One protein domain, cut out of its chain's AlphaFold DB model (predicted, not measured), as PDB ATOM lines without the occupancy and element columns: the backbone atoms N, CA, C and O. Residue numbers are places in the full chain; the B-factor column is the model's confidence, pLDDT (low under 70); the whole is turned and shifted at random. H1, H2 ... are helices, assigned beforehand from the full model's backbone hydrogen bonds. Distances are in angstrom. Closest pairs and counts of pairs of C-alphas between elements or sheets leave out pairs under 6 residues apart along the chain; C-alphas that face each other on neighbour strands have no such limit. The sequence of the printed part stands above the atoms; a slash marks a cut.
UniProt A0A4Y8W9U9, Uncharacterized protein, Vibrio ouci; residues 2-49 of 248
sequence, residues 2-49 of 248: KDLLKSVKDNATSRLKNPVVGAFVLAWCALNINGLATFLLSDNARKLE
ATOM      1  N   LYS A   2     349.309 360.473 332.485       65.88
ATOM      2  CA  LYS A   2     350.558 360.329 331.705       65.88
ATOM      3  C   LYS A   2     350.424 360.825 330.253       65.88
ATOM      4  O   LYS A   2     351.336 361.481 329.764       65.88
ATOM      5  N   ASP A   3     349.265 360.627 329.626       75.19
ATOM      6  CA  ASP A   3     349.021 361.079 328.244       75.19
ATOM      7  C   ASP A   3     348.849 362.595 328.106       75.19
ATOM      8  O   ASP A   3     349.244 363.167 327.096       75.19
ATOM      9  N   LEU A   4     348.336 363.274 329.139       77.38
ATOM     10  CA  LEU A   4     348.235 364.737 329.150       77.38
ATOM     11  C   LEU A   4     349.618 365.377 329.285       77.38
ATOM     12  O   LEU A   4     349.945 366.294 328.541       77.38
ATOM     13  N   LEU A   5     350.465 364.847 330.175       78.69
ATOM     14  CA  LEU A   5     351.856 365.291 330.307       78.69
ATOM     15  C   LEU A   5     352.659 365.026 329.030       78.69
ATOM     16  O   LEU A   5     353.443 365.877 328.611       78.69
ATOM     17  N   LYS A   6     352.438 363.875 328.384       80.06
ATOM     18  CA  LYS A   6     353.053 363.553 327.095       80.06
ATOM     19  C   LYS A   6     352.584 364.515 325.999       80.06
ATOM     20  O   LYS A   6     353.420 365.089 325.319       80.06
ATOM     21  N   SER A   7     351.283 364.788 325.907       77.94
ATOM     22  CA  SER A   7     350.712 365.732 324.937       77.94
ATOM     23  C   SER A   7     351.214 367.169 325.130       77.94
ATOM     24  O   SER A   7     351.556 367.844 324.158       77.94
ATOM     25  N   VAL A   8     351.337 367.644 326.373       77.56
ATOM     26  CA  VAL A   8     351.913 368.969 326.665       77.56
ATOM     27  C   VAL A   8     353.396 369.010 326.294       77.56
ATOM     28  O   VAL A   8     353.833 369.967 325.654       77.56
ATOM     29  N   LYS A   9     354.164 367.967 326.630       81.88
ATOM     30  CA  LYS A   9     355.585 367.867 326.273       81.88
ATOM     31  C   LYS A   9     355.791 367.827 324.759       81.88
ATOM     32  O   LYS A   9     356.662 368.534 324.252       81.88
ATOM     33  N   ASP A  10     355.000 367.037 324.045       82.75
ATOM     34  CA  ASP A  10     355.108 366.874 322.596       82.75
ATOM     35  C   ASP A  10     354.720 368.177 321.881       82.75
ATOM     36  O   ASP A  10     355.445 368.633 320.994       82.75
ATOM     37  N   ASN A  11     353.669 368.863 322.343       79.75
ATOM     38  CA  ASN A  11     353.289 370.182 321.832       79.75
ATOM     39  C   ASN A  11     354.335 371.264 322.132       79.75
ATOM     40  O   ASN A  11     354.666 372.054 321.248       79.75
ATOM     41  N   ALA A  12     354.888 371.300 323.347       76.88
ATOM     42  CA  ALA A  12     355.946 372.243 323.704       76.88
ATOM     43  C   ALA A  12     357.211 372.000 322.868       76.88
ATOM     44  O   ALA A  12     357.793 372.940 322.332       76.88
ATOM     45  N   THR A  13     357.587 370.732 322.672       80.50
ATOM     46  CA  THR A  13     358.744 370.348 321.854       80.50
ATOM     47  C   THR A  13     358.519 370.700 320.383       80.50
ATOM     48  O   THR A  13     359.413 371.241 319.736       80.50
ATOM     49  N   SER A  14     357.322 370.455 319.843       78.44
ATOM     50  CA  SER A  14     356.981 370.822 318.464       78.44
ATOM     51  C   SER A  14     357.006 372.334 318.239       78.44
ATOM     52  O   SER A  14     357.415 372.782 317.172       78.44
ATOM     53  N   ARG A  15     356.592 373.128 319.232       78.44
ATOM     54  CA  ARG A  15     356.625 374.594 319.148       78.44
ATOM     55  C   ARG A  15     358.038 375.148 319.302       78.44
ATOM     56  O   ARG A  15     358.397 376.036 318.546       78.44
ATOM     57  N   LEU A  16     358.867 374.588 320.184       76.75
ATOM     58  CA  LEU A  16     360.281 374.977 320.319       76.75
ATOM     59  C   LEU A  16     361.124 374.643 319.080       76.75
ATOM     60  O   LEU A  16     362.117 375.317 318.823       76.75
ATOM     61  N   LYS A  17     360.721 373.639 318.288       77.88
ATOM     62  CA  LYS A  17     361.331 373.354 316.979       77.88
ATOM     63  C   LYS A  17     361.053 374.436 315.935       77.88
ATOM     64  O   LYS A  17     361.772 374.484 314.942       77.88
ATOM     65  N   ASN A  18     360.037 375.283 316.129       79.38
ATOM     66  CA  ASN A  18     359.851 376.453 315.283       79.38
ATOM     67  C   ASN A  18     360.953 377.475 315.625       79.38
ATOM     68  O   ASN A  18     360.971 377.960 316.759       79.38
ATOM     69  N   PRO A  19     361.847 377.828 314.681       76.31
ATOM     70  CA  PRO A  19     362.982 378.710 314.950       76.31
ATOM     71  C   PRO A  19     362.586 380.057 315.558       76.31
ATOM     72  O   PRO A  19     363.312 380.582 316.396       76.31
ATOM     73  N   VAL A  20     361.417 380.592 315.193       76.75
ATOM     74  CA  VAL A  20     360.914 381.876 315.704       76.75
ATOM     75  C   VAL A  20     360.523 381.758 317.176       76.75
ATOM     76  O   VAL A  20     360.922 382.576 318.002       76.75
ATOM     77  N   VAL A  21     359.778 380.708 317.524       78.56
ATOM     78  CA  VAL A  21     359.323 380.470 318.902       78.56
ATOM     79  C   VAL A  21     360.492 380.053 319.791       78.56
ATOM     80  O   VAL A  21     360.614 380.540 320.912       78.56
ATOM     81  N   GLY A  22     361.381 379.192 319.293       79.19
ATOM     82  CA  GLY A  22     362.597 378.788 319.995       79.19
ATOM     83  C   GLY A  22     363.514 379.976 320.289       79.19
ATOM     84  O   GLY A  22     363.924 380.155 321.435       79.19
ATOM     85  N   ALA A  23     363.775 380.831 319.294       80.62
ATOM     86  CA  ALA A  23     364.569 382.044 319.482       80.62
ATOM     87  C   ALA A  23     363.914 383.015 320.473       80.62
ATOM     88  O   ALA A  23     364.609 383.570 321.319       80.62
ATOM     89  N   PHE A  24     362.587 383.178 320.425       81.19
ATOM     90  CA  PHE A  24     361.858 384.013 321.379       81.19
ATOM     91  C   PHE A  24     361.991 383.505 322.821       81.19
ATOM     92  O   PHE A  24     362.314 384.280 323.719       81.19
ATOM     93  N   VAL A  25     361.795 382.202 323.051       81.06
ATOM     94  CA  VAL A  25     361.928 381.602 324.389       81.06
ATOM     95  C   VAL A  25     363.361 381.727 324.903       81.06
ATOM     96  O   VAL A  25     363.563 382.110 326.053       81.06
ATOM     97  N   LEU A  26     364.363 381.475 324.056       81.31
ATOM     98  CA  LEU A  26     365.769 381.645 324.425       81.31
ATOM     99  C   LEU A  26     366.116 383.107 324.726       81.31
ATOM    100  O   LEU A  26     366.801 383.369 325.711       81.31
ATOM    101  N   ALA A  27     365.611 384.056 323.936       83.12
ATOM    102  CA  ALA A  27     365.789 385.484 324.184       83.12
ATOM    103  C   ALA A  27     365.143 385.908 325.512       83.12
ATOM    104  O   ALA A  27     365.761 386.619 326.301       83.12
ATOM    105  N   TRP A  28     363.937 385.416 325.810       83.19
ATOM    106  CA  TRP A  28     363.275 385.674 327.087       83.19
ATOM    107  C   TRP A  28     364.052 385.078 328.271       83.19
ATOM    108  O   TRP A  28     364.245 385.758 329.281       83.19
ATOM    109  N   CYS A  29     364.554 383.844 328.136       82.19
ATOM    110  CA  CYS A  29     365.402 383.202 329.141       82.19
ATOM    111  C   CYS A  29     366.724 383.954 329.349       82.19
ATOM    112  O   CYS A  29     367.169 384.078 330.486       82.19
ATOM    113  N   ALA A  30     367.333 384.474 328.281       83.69
ATOM    114  CA  ALA A  30     368.562 385.256 328.357       83.69
ATOM    115  C   ALA A  30     368.341 386.605 329.064       83.69
ATOM    116  O   ALA A  30     369.138 386.986 329.916       83.69
ATOM    117  N   LEU A  31     367.237 387.300 328.771       81.69
ATOM    118  CA  LEU A  31     366.894 388.572 329.418       81.69
ATOM    119  C   LEU A  31     366.527 388.400 330.900       81.69
ATOM    120  O   LEU A  31     366.845 389.257 331.719       81.69
ATOM    121  N   ASN A  32     365.910 387.273 331.265       82.50
ATOM    122  CA  ASN A  32     365.511 386.963 332.640       82.50
ATOM    123  C   ASN A  32     366.495 386.019 333.354       82.50
ATOM    124  O   ASN A  32     366.142 385.392 334.357       82.50
ATOM    125  N   ILE A  33     367.738 385.915 332.863       81.88
ATOM    126  CA  ILE A  33     368.715 384.928 333.339       81.88
ATOM    127  C   ILE A  33     369.032 385.076 334.828       81.88
ATOM    128  O   ILE A  33     369.185 384.072 335.512       81.88
ATOM    129  N   ASN A  34     369.046 386.301 335.362       78.56
ATOM    130  CA  ASN A  34     369.313 386.548 336.783       78.56
ATOM    131  C   ASN A  34     368.223 385.939 337.679       78.56
ATOM    132  O   ASN A  34     368.529 385.295 338.683       78.56
ATOM    133  N   GLY A  35     366.952 386.089 337.293       78.69
ATOM    134  CA  GLY A  35     365.823 385.492 338.006       78.69
ATOM    135  C   GLY A  35     365.788 383.973 337.845       78.69
ATOM    136  O   GLY A  35     365.616 383.252 338.826       78.69
ATOM    137  N   LEU A  36     366.035 383.480 336.627       79.31
ATOM    138  CA  LEU A  36     366.072 382.050 336.330       79.31
ATOM    139  C   LEU A  36     367.217 381.338 337.068       79.31
ATOM    140  O   LEU A  36     367.001 380.291 337.668       79.31
ATOM    141  N   ALA A  37     368.421 381.911 337.065       79.62
ATOM    142  CA  ALA A  37     369.590 381.359 337.742       79.62
ATOM    143  C   ALA A  37     369.399 381.364 339.261       79.62
ATOM    144  O   ALA A  37     369.636 380.342 339.901       79.62
ATOM    145  N   THR A  38     368.885 382.463 339.829       78.12
ATOM    146  CA  THR A  38     368.557 382.543 341.263       78.12
ATOM    147  C   THR A  38     367.504 381.507 341.644       78.12
ATOM    148  O   THR A  38     367.616 380.852 342.678       78.12
ATOM    149  N   PHE A  39     366.494 381.297 340.800       79.38
ATOM    150  CA  PHE A  39     365.482 380.276 341.035       79.38
ATOM    151  C   PHE A  39     366.038 378.852 340.898       79.38
ATOM    152  O   PHE A  39     365.722 378.005 341.721       79.38
ATOM    153  N   LEU A  40     366.880 378.565 339.902       80.44
ATOM    154  CA  LEU A  40     367.421 377.219 339.666       80.44
ATOM    155  C   LEU A  40     368.458 376.800 340.720       80.44
ATOM    156  O   LEU A  40     368.422 375.656 341.173       80.44
ATOM    157  N   LEU A  41     369.343 377.719 341.120       79.94
ATOM    158  CA  LEU A  41     370.485 377.460 342.010       79.94
ATOM    159  C   LEU A  41     370.162 377.597 343.506       79.94
ATOM    160  O   LEU A  41     371.005 377.264 344.332       79.94
ATOM    161  N   SER A  42     368.981 378.099 343.872       79.94
ATOM    162  CA  SER A  42     368.613 378.296 345.279       79.94
ATOM    163  C   SER A  42     368.031 377.046 345.946       79.94
ATOM    164  O   SER A  42     367.438 376.169 345.301       79.94
ATOM    165  N   ASP A  43     368.171 376.988 347.272       81.00
ATOM    166  CA  ASP A  43     367.580 375.948 348.112       81.00
ATOM    167  C   ASP A  43     366.046 376.001 348.108       81.00
ATOM    168  O   ASP A  43     365.426 377.048 347.909       81.00
ATOM    169  N   ASN A  44     365.413 374.859 348.387       76.12
ATOM    170  CA  ASN A  44     363.952 374.718 348.353       76.12
ATOM    171  C   ASN A  44     363.217 375.710 349.271       76.12
ATOM    172  O   ASN A  44     362.141 376.182 348.908       76.12
ATOM    173  N   ALA A  45     363.804 376.078 350.414       75.44
ATOM    174  CA  ALA A  45     363.239 377.090 351.309       75.44
ATOM    175  C   ALA A  45     363.184 378.481 350.648       75.44
ATOM    176  O   ALA A  45     362.178 379.181 350.740       75.44
ATOM    177  N   ARG A  46     364.231 378.848 349.900       73.00
ATOM    178  CA  ARG A  46     364.324 380.138 349.209       73.00
ATOM    179  C   ARG A  46     363.440 380.187 347.962       73.00
ATOM    180  O   ARG A  46     362.855 381.225 347.671       73.00
ATOM    181  N   LYS A  47     363.267 379.058 347.265       77.00
ATOM    182  CA  LYS A  47     362.295 378.921 346.162       77.00
ATOM    183  C   LYS A  47     360.861 379.187 346.625       77.00
ATOM    184  O   LYS A  47     360.131 379.899 345.943       77.00
ATOM    185  N   LEU A  48     360.470 378.648 347.784       71.38
ATOM    186  CA  LEU A  48     359.143 378.877 348.369       71.38
ATOM    187  C   LEU A  48     358.930 380.349 348.746       71.38
ATOM    188  O   LEU A  48     357.859 380.891 348.489       71.38
ATOM    189  N   GLU A  49     359.957 381.014 349.275       77.00
ATOM    190  CA  GLU A  49     359.912 382.442 349.611       77.00
ATOM    191  C   GLU A  49     359.775 383.340 348.367       77.00
ATOM    192  O   GLU A  49     359.003 384.298 348.374       77.00
TER     193      GLU A  49
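What this domain is: This is residues 2 to 49 of the 248 residues of an uncharacterized protein of Vibrio ouci (UniProt A0A4Y8W9U9). The model is a flat, open arch of helices: the longest helix, H1, makes one leg, H2 crosses the top at a right-angled corner to it, and the shorter H3 and H4 follow one after the other as the second leg. The middle between the two legs is empty, and residues 2 to 12 of H1 stick out free from the corner. The printed part has 48 residues with four named helices, H1, H2, H3 and H4 in that order along the chain, and no named strand; the class is all helix. The whole is only just loose, close to extended, with a radius of gyration of the C-alphas of 14.2 A and spans of 33 by 29 by 12 A.

Where its parts are: Find C-alpha 2 at (350.558, 360.329, 331.705); from there H1 runs through residues 2 to 16, 20.9 A from first to last C-alpha, and ends at C-alpha 16 at (360.281, 374.977, 320.319). Next look at H2, residues 19 to 31, 17.9 A long. H3 holds residues 33 to 41 and is 11.6 A long. H4, residues 44 to 49, is 8.8 A long and ends at C-alpha 49 at (359.912, 382.442, 349.611).

How they stand to each other: Begin at the end of H1, where residues 15 to 16 alone touch residues 21 to 25 of H2. H1 and H2 touch only at the corner by their link; their closest C-alphas, those of Leu 16 and Gly 22, are 4.5 A apart. Their lines are about perpendicular, at 87 degrees. Go on to H2 and H3, which are close but not clearly touching, with the C-alphas of Cys 29 and Leu 36 the closest at 7.3 A. Their lines are about perpendicular, at 79 degrees. H3 and H4 are also close but not clearly touching; their closest C-alphas, those of Phe 39 and Lys 47, are 6.2 A apart. These two run opposite ways at a steep tilt of 47 degrees. H1 is apart from H3 and from H4, and H2 is apart from H4. In the backbones of H1, H2, H3 and H4, every O i to N i+4 pair is within hydrogen-bond range.

The domain as a whole: The two C-alphas farthest apart are those of Pro 19 and Ala 45, at 36.4 A, while those of Lys 2 and Glu 49, the first and last printed, are 30.0 A apart. The printed part has no cut, and the links H1 to H2, H2 to H3 and H3 to H4 are tight. Besides residues 2 to 12, residues 30 to 36 and 40 to 45 stand free. In the B-factor column you find a mean pLDDT of 78.8 for the printed part; residue 2 is the one printed residue under 70.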